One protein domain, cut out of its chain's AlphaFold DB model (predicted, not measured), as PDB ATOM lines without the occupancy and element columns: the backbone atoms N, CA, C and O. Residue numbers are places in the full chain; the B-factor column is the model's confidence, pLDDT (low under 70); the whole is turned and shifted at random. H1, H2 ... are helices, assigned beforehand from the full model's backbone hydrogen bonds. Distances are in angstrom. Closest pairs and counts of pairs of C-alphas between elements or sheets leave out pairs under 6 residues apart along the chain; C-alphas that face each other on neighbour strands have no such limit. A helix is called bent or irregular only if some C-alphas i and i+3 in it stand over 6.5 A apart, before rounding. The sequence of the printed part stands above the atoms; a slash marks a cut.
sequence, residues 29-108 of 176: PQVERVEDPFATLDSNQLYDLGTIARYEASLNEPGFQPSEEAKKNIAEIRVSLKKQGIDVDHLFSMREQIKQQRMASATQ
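What this domain is: This is residues 29 to 108 of the 176 residues of an uncharacterized protein of Vibrio ishigakensis (UniProt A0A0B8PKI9). A helical hairpin of H1 and H2 makes one end, and the longest helix, H3, leads away from it at a corner with H2, while residues 29 to 42, with no named element, run back along H3 to H1; the loop of residues 59 to 65 sticks out between H1 and H2. The 80 printed residues, with three named helices in the order H1, H2, H3, are all helix in class. The whole is loose, with a radius of gyration of the C-alphas of 14.9 A, and spans 47 by 33 by 18 A.

Where its parts are: H3, residues 88 to 107, is 27.7 A long, from C-alpha 88 at (202.983, 188.595, 424.429) to C-alpha 107 at (205.959, 215.289, 417.761). It is irregular, with C-alphas 93 and 96 7.1 A apart, and has a kink of 38 degrees near residue 96. H2 is residues 68 to 83, 22.7 A. H1 is residues 43 to 58, 22.5 A.

How they stand to each other: H3 and H2 only just touch, with 3 pairs of C-alphas within 8 A, and only at the corner; the closest C-alphas, of Val 88 and Arg 78, are 7.1 A apart. Their lines are about perpendicular, at 80 degrees. H3 and H1 are close but not clearly touching, with the C-alphas of Val 88 and Leu 49 closest at 7.2 A. H1 touches residues 74 to 81 of H2, closest at the C-alphas of Ile 52 and Ile 74, 6.2 A, at a steep tilt of 41 degrees, opposite ways. Every O i to N i+4 pair is within hydrogen-bond range in H1 and H2, and 14 of 16 in H3.

The domain as a whole: The C-alphas of Gln 30 and Glu 68, the two farthest apart, are 46.9 A apart. Residues 59 to 65 stand free. The printed part has no cut, and no printed residue is under 70 in pLDDT.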
ATOM      1  N   PRO A  29     214.049 215.543 419.050       90.81
ATOM      2  CA  PRO A  29     214.522 215.383 420.413       90.81
ATOM      3  C   PRO A  29     215.428 214.157 420.518       90.81
ATOM      4  O   PRO A  29     215.179 213.116 419.914       90.81
ATOM      5  N   GLN A  30     216.466 214.273 421.342       81.06
ATOM      6  CA  GLN A  30     217.312 213.142 421.711       81.06
ATOM      7  C   GLN A  30     216.562 212.308 422.756       81.06
ATOM      8  O   GLN A  30     216.725 212.505 423.958       81.06
ATOM      9  N   VAL A  31     215.655 211.450 422.296       75.00
ATOM     10  CA  VAL A  31     214.935 210.518 423.168       75.00
ATOM     11  C   VAL A  31     215.831 209.310 423.417       75.00
ATOM     12  O   VAL A  31     216.463 208.798 422.491       75.00
ATOM     13  N   GLU A  32     215.902 208.857 424.666       73.44
ATOM     14  CA  GLU A  32     216.616 207.631 425.017       73.44
ATOM     15  C   GLU A  32     216.099 206.469 424.160       73.44
ATOM     16  O   GLU A  32     214.887 206.294 423.985       73.44
ATOM     17  N   ARG A  33     217.018 205.708 423.558       71.06
ATOM     18  CA  ARG A  33     216.666 204.587 422.687       71.06
ATOM     19  C   ARG A  33     216.248 203.403 423.557       71.06
ATOM     20  O   ARG A  33     217.087 202.600 423.943       71.06
ATOM     21  N   VAL A  34     214.954 203.290 423.833       77.50
ATOM     22  CA  VAL A  34     214.356 202.017 424.248       77.50
ATOM     23  C   VAL A  34     214.415 201.071 423.049       77.50
ATOM     24  O   VAL A  34     214.139 201.481 421.918       77.50
ATOM     25  N   GLU A  35     214.840 199.833 423.285       84.31
ATOM     26  CA  GLU A  35     214.783 198.782 422.273       84.31
ATOM     27  C   GLU A  35     213.323 198.538 421.879       84.31
ATOM     28  O   GLU A  35     212.433 198.511 422.729       84.31
ATOM     29  N   ASP A  36     213.075 198.413 420.578       87.62
ATOM     30  CA  ASP A  36     211.734 198.289 420.021       87.62
ATOM     31  C   ASP A  36     211.516 196.864 419.488       87.62
ATOM     32  O   ASP A  36     211.697 196.612 418.293       87.62
ATOM     33  N   PRO A  37     211.134 195.908 420.350       90.38
ATOM     34  CA  PRO A  37     210.965 194.509 419.969       90.38
ATOM     35  C   PRO A  37     209.780 194.282 419.027       90.38
ATOM     36  O   PRO A  37     209.632 193.191 418.486       90.38
ATOM     37  N   PHE A  38     208.936 195.293 418.780       92.50
ATOM     38  CA  PHE A  38     207.907 195.207 417.744       92.50
ATOM     39  C   PHE A  38     208.487 195.357 416.335       92.50
ATOM     40  O   PHE A  38     207.870 194.893 415.381       92.50
ATOM     41  N   ALA A  39     209.647 196.006 416.184       90.81
ATOM     42  CA  ALA A  39     210.264 196.255 414.881       90.81
ATOM     43  C   ALA A  39     210.808 194.980 414.216       90.81
ATOM     44  O   ALA A  39     211.007 194.959 413.004       90.81
ATOM     45  N   THR A  40     211.046 193.923 414.996       91.88
ATOM     46  CA  THR A  40     211.551 192.631 414.510       91.88
ATOM     47  C   THR A  40     210.442 191.646 414.151       91.88
ATOM     48  O   THR A  40     210.742 190.561 413.658       91.88
ATOM     49  N   LEU A  41     209.179 191.987 414.421       95.81
ATOM     50  CA  LEU A  41     208.040 191.105 414.184       95.81
ATOM     51  C   LEU A  41     207.563 191.184 412.735       95.81
ATOM     52  O   LEU A  41     207.509 192.262 412.139       95.81
ATOM     53  N   ASP A  42     207.158 190.043 412.190       97.12
ATOM     54  CA  ASP A  42     206.550 189.986 410.866       97.12
ATOM     55  C   ASP A  42     205.061 190.385 410.880       97.12
ATOM     56  O   ASP A  42     204.426 190.581 411.921       97.12
ATOM     57  N   SER A  43     204.478 190.523 409.687       97.31
ATOM     58  CA  SER A  43     203.087 190.958 409.531       97.31
ATOM     59  C   SER A  43     202.063 190.008 410.160       97.31
ATOM     60  O   SER A  43     201.039 190.484 410.649       97.31
ATOM     61  N   ASN A  44     202.322 188.698 410.180       97.25
ATOM     62  CA  ASN A  44     201.413 187.717 410.776       97.25
ATOM     63  C   ASN A  44     201.488 187.783 412.303       97.25
ATOM     64  O   ASN A  44     200.463 187.834 412.973       97.25
ATOM     65  N   GLN A  45     202.698 187.885 412.852       98.06
ATOM     66  CA  GLN A  45     202.920 188.061 414.285       98.06
ATOM     67  C   GLN A  45     202.273 189.355 414.796       98.06
ATOM     68  O   GLN A  45     201.604 189.360 415.831       98.06
ATOM     69  N   LEU A  46     202.406 190.453 414.044       97.12
ATOM     70  CA  LEU A  46     201.741 191.721 414.355       97.12
ATOM     71  C   LEU A  46     200.213 191.620 414.255       97.12
ATOM     72  O   LEU A  46     199.505 192.207 415.078       97.12
ATOM     73  N   TYR A  47     199.695 190.878 413.274       97.56
ATOM     74  CA  TYR A  47     198.261 190.623 413.142       97.56
ATOM     75  C   TYR A  47     197.711 189.848 414.348       97.56
ATOM     76  O   TYR A  47     196.695 190.249 414.926       97.56
ATOM     77  N   ASP A  48     198.409 188.795 414.767       98.19
ATOM     78  CA  ASP A  48     198.066 187.951 415.911       98.19
ATOM     79  C   ASP A  48     198.100 188.736 417.227       98.19
ATOM     80  O   ASP A  48     197.129 188.722 417.990       98.19
ATOM     81  N   LEU A  49     199.157 189.520 417.462       97.31
ATOM     82  CA  LEU A  49     199.231 190.443 418.599       97.31
ATOM     83  C   LEU A  49     198.096 191.467 418.574       97.31
ATOM     84  O   LEU A  49     197.482 191.743 419.604       97.31
ATOM     85  N   GLY A  50     197.778 192.018 417.401       96.81
ATOM     86  CA  GLY A  50     196.645 192.921 417.230       96.81
ATOM     87  C   GLY A  50     195.312 192.253 417.577       96.81
ATOM     88  O   GLY A  50     194.436 192.894 418.159       96.81
ATOM     89  N   THR A  51     195.160 190.969 417.255       97.88
ATOM     90  CA  THR A  51     193.972 190.172 417.582       97.88
ATOM     91  C   THR A  51     193.837 189.964 419.088       97.88
ATOM     92  O   THR A  51     192.766 190.238 419.631       97.88
ATOM     93  N   ILE A  52     194.923 189.599 419.776       97.88
ATOM     94  CA  ILE A  52     194.939 189.483 421.241       97.88
ATOM     95  C   ILE A  52     194.622 190.837 421.892       97.88
ATOM     96  O   ILE A  52     193.735 190.916 422.737       97.88
ATOM     97  N   ALA A  53     195.270 191.918 421.450       96.06
ATOM     98  CA  ALA A  53     195.072 193.245 422.027       96.06
ATOM     99  C   ALA A  53     193.623 193.749 421.900       96.06
ATOM    100  O   ALA A  53     193.099 194.363 422.827       96.06
ATOM    101  N   ARG A  54     192.964 193.508 420.756       95.69
ATOM    102  CA  ARG A  54     191.547 193.870 420.567       95.69
ATOM    103  C   ARG A  54     190.630 193.059 421.475       95.69
ATOM    104  O   ARG A  54     189.701 193.620 422.049       95.69
ATOM    105  N   TYR A  55     190.899 191.763 421.613       96.38
ATOM    106  CA  TYR A  55     190.137 190.897 422.505       96.38
ATOM    107  C   TYR A  55     190.265 191.346 423.965       96.38
ATOM    108  O   TYR A  55     189.255 191.557 424.630       96.38
ATOM    109  N   GLU A  56     191.483 191.589 424.449       94.88
ATOM    110  CA  GLU A  56     191.717 192.076 425.814       94.88
ATOM    111  C   GLU A  56     191.062 193.435 426.069       94.88
ATOM    112  O   GLU A  56     190.481 193.643 427.131       94.88
ATOM    113  N   ALA A  57     191.084 194.338 425.083       94.44
ATOM    114  CA  ALA A  57     190.373 195.608 425.181       94.44
ATOM    115  C   ALA A  57     188.858 195.400 425.337       94.44
ATOM    116  O   ALA A  57     188.256 196.016 426.212       94.44
ATOM    117  N   SER A  58     188.255 194.486 424.562       95.25
ATOM    118  CA  SER A  58     186.817 194.198 424.670       95.25
ATOM    119  C   SER A  58     186.401 193.602 426.013       95.25
ATOM    120  O   SER A  58     185.270 193.814 426.433       95.25
ATOM    121  N   LEU A  59     187.298 192.917 426.735       95.00
ATOM    122  CA  LEU A  59     186.992 192.396 428.075       95.00
ATOM    123  C   LEU A  59     186.713 193.505 429.098       95.00
ATOM    124  O   LEU A  59     186.076 193.241 430.115       95.00
ATOM    125  N   ASN A  60     187.174 194.729 428.830       93.88
ATOM    126  CA  ASN A  60     186.923 195.887 429.684       93.88
ATOM    127  C   ASN A  60     185.619 196.622 429.328       93.88
ATOM    128  O   ASN A  60     185.238 197.552 430.039       93.88
ATOM    129  N   GLU A  61     184.929 196.225 428.254       95.12
ATOM    130  CA  GLU A  61     183.686 196.865 427.825       95.12
ATOM    131  C   GLU A  61     182.488 196.384 428.666       95.12
ATOM    132  O   GLU A  61     182.260 195.174 428.800       95.12
ATOM    133  N   PRO A  62     181.672 197.300 429.223       95.06
ATOM    134  CA  PRO A  62     180.510 196.928 430.021       95.06
ATOM    135  C   PRO A  62     179.529 196.036 429.253       95.06
ATOM    136  O   PRO A  62     179.075 196.368 428.161       95.06
ATOM    137  N   GLY A  63     179.161 194.901 429.851       92.62
ATOM    138  CA  GLY A  63     178.201 193.962 429.261       92.62
ATOM    139  C   GLY A  63     178.769 193.076 428.149       92.62
ATOM    140  O   GLY A  63     178.045 192.216 427.647       92.62
ATOM    141  N   PHE A  64     180.048 193.217 427.792       95.12
ATOM    142  CA  PHE A  64     180.697 192.289 426.877       95.12
ATOM    143  C   PHE A  64     180.899 190.925 427.547       95.12
ATOM    144  O   PHE A  64     181.384 190.826 428.674       95.12
ATOM    145  N   GLN A  65     180.520 189.860 426.842       93.62
ATOM    146  CA  GLN A  65     180.752 188.479 427.253       93.62
ATOM    147  C   GLN A  65     181.412 187.738 426.086       93.62
ATOM    148  O   GLN A  65     180.772 187.547 425.049       93.62
ATOM    149  N   PRO A  66     182.689 187.340 426.203       93.50
ATOM    150  CA  PRO A  66     183.379 186.635 425.131       93.50
ATOM    151  C   PRO A  66     182.821 185.219 424.957       93.50
ATOM    152  O   PRO A  66     182.625 184.502 425.942       93.50
ATOM    153  N   SER A  67     182.640 184.788 423.705       96.62
ATOM    154  CA  SER A  67     182.270 183.400 423.405       96.62
ATOM    155  C   SER A  67     183.406 182.426 423.752       96.62
ATOM    156  O   SER A  67     184.580 182.810 423.823       96.62
ATOM    157  N   GLU A  68     183.070 181.151 423.953       96.75
ATOM    158  CA  GLU A  68     184.069 180.108 424.218       96.75
ATOM    159  C   GLU A  68     185.006 179.898 423.021       96.75
ATOM    160  O   GLU A  68     186.204 179.675 423.194       96.75
ATOM    161  N   GLU A  69     184.497 180.058 421.799       96.75
ATOM    162  CA  GLU A  69     185.299 180.008 420.575       96.75
ATOM    163  C   GLU A  69     186.329 181.139 420.551       96.75
ATOM    164  O   GLU A  69     187.491 180.904 420.216       96.75
ATOM    165  N   ALA A  70     185.934 182.352 420.954       96.00
ATOM    166  CA  ALA A  70     186.848 183.484 421.039       96.00
ATOM    167  C   ALA A  70     187.950 183.229 422.078       96.00
ATOM    168  O   ALA A  70     189.127 183.410 421.770       96.00
ATOM    169  N   LYS A  71     187.594 182.735 423.274       97.56
ATOM    170  CA  LYS A  71     188.572 182.359 424.314       97.56
ATOM    171  C   LYS A  71     189.568 181.320 423.799       97.56
ATOM    172  O   LYS A  71     190.777 181.487 423.967       97.56
ATOM    173  N   LYS A  72     189.067 180.267 423.146       98.00
ATOM    174  CA  LYS A  72     189.891 179.190 422.591       98.00
ATOM    175  C   LYS A  72     190.837 179.703 421.504       98.00
ATOM    176  O   LYS A  72     192.028 179.416 421.569       98.00
ATOM    177  N   ASN A  73     190.334 180.501 420.563       97.50
ATOM    178  CA  ASN A  73     191.146 181.085 419.496       97.50
ATOM    179  C   ASN A  73     192.298 181.932 420.066       97.50
ATOM    180  O   ASN A  73     193.455 181.751 419.700       97.50
ATOM    181  N   ILE A  74     192.014 182.805 421.039       98.19
ATOM    182  CA  ILE A  74     193.047 183.633 421.678       98.19
ATOM    183  C   ILE A  74     194.090 182.785 422.415       98.19
ATOM    184  O   ILE A  74     195.284 183.086 422.347       98.19
ATOM    185  N   ALA A  75     193.669 181.707 423.083       97.94
ATOM    186  CA  ALA A  75     194.593 180.776 423.722       97.94
ATOM    187  C   ALA A  75     195.515 180.086 422.697       97.94
ATOM    188  O   ALA A  75     196.721 179.986 422.928       97.94
ATOM    189  N   GLU A  76     194.979 179.662 421.551       98.25
ATOM    190  CA  GLU A  76     195.753 179.046 420.466       98.25
ATOM    191  C   GLU A  76     196.765 180.025 419.851       98.25
ATOM    192  O   GLU A  76     197.932 179.662 419.676       98.25
ATOM    193  N   ILE A  77     196.368 181.283 419.616       98.44
ATOM    194  CA  ILE A  77     197.269 182.337 419.124       98.44
ATOM    195  C   ILE A  77     198.403 182.586 420.129       98.44
ATOM    196  O   ILE A  77     199.576 182.585 419.750       98.44
ATOM    197  N   ARG A  78     198.092 182.728 421.427       98.19
ATOM    198  CA  ARG A  78     199.112 182.909 422.481       98.19
ATOM    199  C   ARG A  78     200.101 181.741 422.532       98.19
ATOM    200  O   ARG A  78     201.304 181.961 422.675       98.19
ATOM    201  N   VAL A  79     199.629 180.502 422.369       98.31
ATOM    202  CA  VAL A  79     200.499 179.315 422.290       98.31
ATOM    203  C   VAL A  79     201.375 179.344 421.036       98.31
ATOM    204  O   VAL A  79     202.561 179.019 421.122       98.31
ATOM    205  N   SER A  80     200.819 179.729 419.884       98.19
ATOM    206  CA  SER A  80     201.561 179.853 418.624       98.19
ATOM    207  C   SER A  80     202.694 180.877 418.733       98.19
ATOM    208  O   SER A  80     203.845 180.543 418.454       98.19
ATOM    209  N   LEU A  81     202.398 182.085 419.223       98.19
ATOM    210  CA  LEU A  81     203.389 183.146 419.420       98.19
ATOM    211  C   LEU A  81     204.483 182.720 420.407       98.19
ATOM    212  O   LEU A  81     205.670 182.868 420.121       98.19
ATOM    213  N   LYS A  82     204.112 182.072 421.518       98.00
ATOM    214  CA  LYS A  82     205.089 181.567 422.492       98.00
ATOM    215  C   LYS A  82     206.043 180.527 421.894       98.00
ATOM    216  O   LYS A  82     207.233 180.554 422.196       98.00
ATOM    217  N   LYS A  83     205.560 179.628 421.025       98.00
ATOM    218  CA  LYS A  83     206.415 178.657 420.305       98.00
ATOM    219  C   LYS A  83     207.411 179.333 419.363       98.00
ATOM    220  O   LYS A  83     208.470 178.771 419.110       98.00
ATOM    221  N   GLN A  84     207.079 180.522 418.870       96.94
ATOM    222  CA  GLN A  84     207.952 181.353 418.042       96.94
ATOM    223  C   GLN A  84     208.912 182.221 418.880       96.94
ATOM    224  O   GLN A  84     209.658 183.016 418.321       96.94
ATOM    225  N   GLY A  85     208.910 182.075 420.211       96.75
ATOM    226  CA  GLY A  85     209.752 182.859 421.116       96.75
ATOM    227  C   GLY A  85     209.204 184.251 421.432       96.75
ATOM    228  O   GLY A  85     209.927 185.072 421.988       96.75
ATOM    229  N   ILE A  86     207.941 184.526 421.098       97.25
ATOM    230  CA  ILE A  86     207.304 185.819 421.341       97.25
ATOM    231  C   ILE A  86     206.581 185.789 422.685       97.25
ATOM    232  O   ILE A  86     205.611 185.051 422.875       97.25
ATOM    233  N   ASP A  87     207.042 186.628 423.608       96.00
ATOM    234  CA  ASP A  87     206.383 186.865 424.889       96.00
ATOM    235  C   ASP A  87     205.370 188.013 424.756       96.00
ATOM    236  O   ASP A  87     205.721 189.194 424.749       96.00
ATOM    237  N   VAL A  88     204.094 187.649 424.615       95.94
ATOM    238  CA  VAL A  88     202.983 188.595 424.429       95.94
ATOM    239  C   VAL A  88     202.838 189.543 425.618       95.94
ATOM    240  O   VAL A  88     202.640 190.742 425.422       95.94
ATOM    241  N   ASP A  89     202.948 189.025 426.841       94.56
ATOM    242  CA  ASP A  89     202.710 189.812 428.051       94.56
ATOM    243  C   ASP A  89     203.852 190.812 428.260       94.56
ATOM    244  O   ASP A  89     203.615 191.986 428.562       94.56
ATOM    245  N   HIS A  90     205.089 190.388 427.986       93.81
ATOM    246  CA  HIS A  90     206.230 191.293 427.962       93.81
ATOM    247  C   HIS A  90     206.080 192.379 426.885       93.81
ATOM    248  O   HIS A  90     206.220 193.566 427.196       93.81
ATOM    249  N   LEU A  91     205.730 192.020 425.645       94.19
ATOM    250  CA  LEU A  91     205.511 192.999 424.574       94.19
ATOM    251  C   LEU A  91     204.439 194.024 424.953       94.19
ATOM    252  O   LEU A  91     204.639 195.229 424.791       94.19
ATOM    253  N   PHE A  92     203.311 193.575 425.501       94.06
ATOM    254  CA  PHE A  92     202.242 194.477 425.920       94.06
ATOM    255  C   PHE A  92     202.643 195.365 427.097       94.06
ATOM    256  O   PHE A  92     202.268 196.538 427.097       94.06
ATOM    257  N   SER A  93     203.477 194.879 428.023       91.31
ATOM    258  CA  SER A  93     204.032 195.711 429.102       91.31
ATOM    259  C   SER A  93     204.893 196.869 428.579       91.31
ATOM    260  O   SER A  93     204.863 197.964 429.136       91.31
ATOM    261  N   MET A  94     205.600 196.671 427.459       89.38
ATOM    262  CA  MET A  94     206.437 197.703 426.835       89.38
ATOM    263  C   MET A  94     205.671 198.619 425.877       89.38
ATOM    264  O   MET A  94     206.154 199.700 425.534       89.38
ATOM    265  N   ARG A  95     204.475 198.212 425.432       89.56
ATOM    266  CA  ARG A  95     203.710 198.898 424.383       89.56
ATOM    267  C   ARG A  95     203.492 200.376 424.678       89.56
ATOM    268  O   ARG A  95     203.683 201.196 423.782       89.56
ATOM    269  N   GLU A  96     203.070 200.720 425.894       85.62
ATOM    270  CA  GLU A  96     202.780 202.119 426.220       85.62
ATOM    271  C   GLU A  96     204.066 202.946 426.273       85.62
ATOM    272  O   GLU A  96     204.112 204.029 425.703       85.62
ATOM    273  N   GLN A  97     205.147 202.413 426.848       87.00
ATOM    274  CA  GLN A  97     206.432 203.109 426.892       87.00
ATOM    275  C   GLN A  97     206.993 203.358 425.483       87.00
ATOM    276  O   GLN A  97     207.374 204.486 425.165       87.00
ATOM    277  N   ILE A  98     206.963 202.350 424.605       89.44
ATOM    278  CA  ILE A  98     207.403 202.466 423.205       89.44
ATOM    279  C   ILE A  98     206.506 203.431 422.430       89.44
ATOM    280  O   ILE A  98     206.994 204.267 421.670       89.44
ATOM    281  N   LYS A  99     205.185 203.378 422.637       88.38
ATOM    282  CA  LYS A  99     204.248 204.334 422.036       88.38
ATOM    283  C   LYS A  99     204.574 205.765 422.464       88.38
ATOM    284  O   LYS A  99     204.677 206.628 421.598       88.38
ATOM    285  N   GLN A 100     204.771 206.016 423.757       86.94
ATOM    286  CA  GLN A 100     205.113 207.344 424.272       86.94
ATOM    287  C   GLN A 100     206.449 207.843 423.717       86.94
ATOM    288  O   GLN A 100     206.545 208.984 423.270       86.94
ATOM    289  N   GLN A 101     207.460 206.980 423.658       87.06
ATOM    290  CA  GLN A 101     208.765 207.302 423.084       87.06
ATOM    291  C   GLN A 101     208.676 207.627 421.581       87.06
ATOM    292  O   GLN A 101     209.227 208.639 421.133       87.06
ATOM    293  N   ARG A 102     207.958 206.808 420.794       89.06
ATOM    294  CA  ARG A 102     207.721 207.041 419.358       89.06
ATOM    295  C   ARG A 102     206.958 208.347 419.135       89.06
ATOM    296  O   ARG A 102     207.345 209.141 418.283       89.06
ATOM    297  N   MET A 103     205.917 208.603 419.931       88.50
ATOM    298  CA  MET A 103     205.157 209.855 419.881       88.50
ATOM    299  C   MET A 103     206.034 211.059 420.219       88.50
ATOM    300  O   MET A 103     206.026 212.033 419.471       88.50
ATOM    301  N   ALA A 104     206.820 210.998 421.296       87.50
ATOM    302  CA  ALA A 104     207.730 212.074 421.678       87.50
ATOM    303  C   ALA A 104     208.736 212.378 420.559       87.50
ATOM    304  O   ALA A 104     208.872 213.529 420.154       87.50
ATOM    305  N   SER A 105     209.352 211.340 419.988       87.88
ATOM    306  CA  SER A 105     210.304 211.467 418.878       87.88
ATOM    307  C   SER A 105     209.674 212.068 417.616       87.88
ATOM    308  O   SER A 105     210.329 212.823 416.904       87.88
ATOM    309  N   ALA A 106     208.404 211.761 417.341       88.81
ATOM    310  CA  ALA A 106     207.696 212.243 416.157       88.81
ATOM    311  C   ALA A 106     207.066 213.637 416.322       88.81
ATOM    312  O   ALA A 106     206.755 214.282 415.326       88.81
ATOM    313  N   THR A 107     206.812 214.103 417.547       90.94
ATOM    314  CA  THR A 107     205.959 215.289 417.761       90.94
ATOM    315  C   THR A 107     206.606 216.393 418.574       90.94
ATOM    316  O   THR A 107     206.270 217.559 418.376       90.94
ATOM    317  N   GLN A 108     207.521 216.066 419.484       92.12
ATOM    318  CA  GLN A 108     208.102 217.069 420.365       92.12
ATOM    319  C   GLN A 108     209.299 217.738 419.690       92.12
ATOM    320  O   GLN A 108     210.022 217.074 418.945       92.12
TER     321      GLN A 108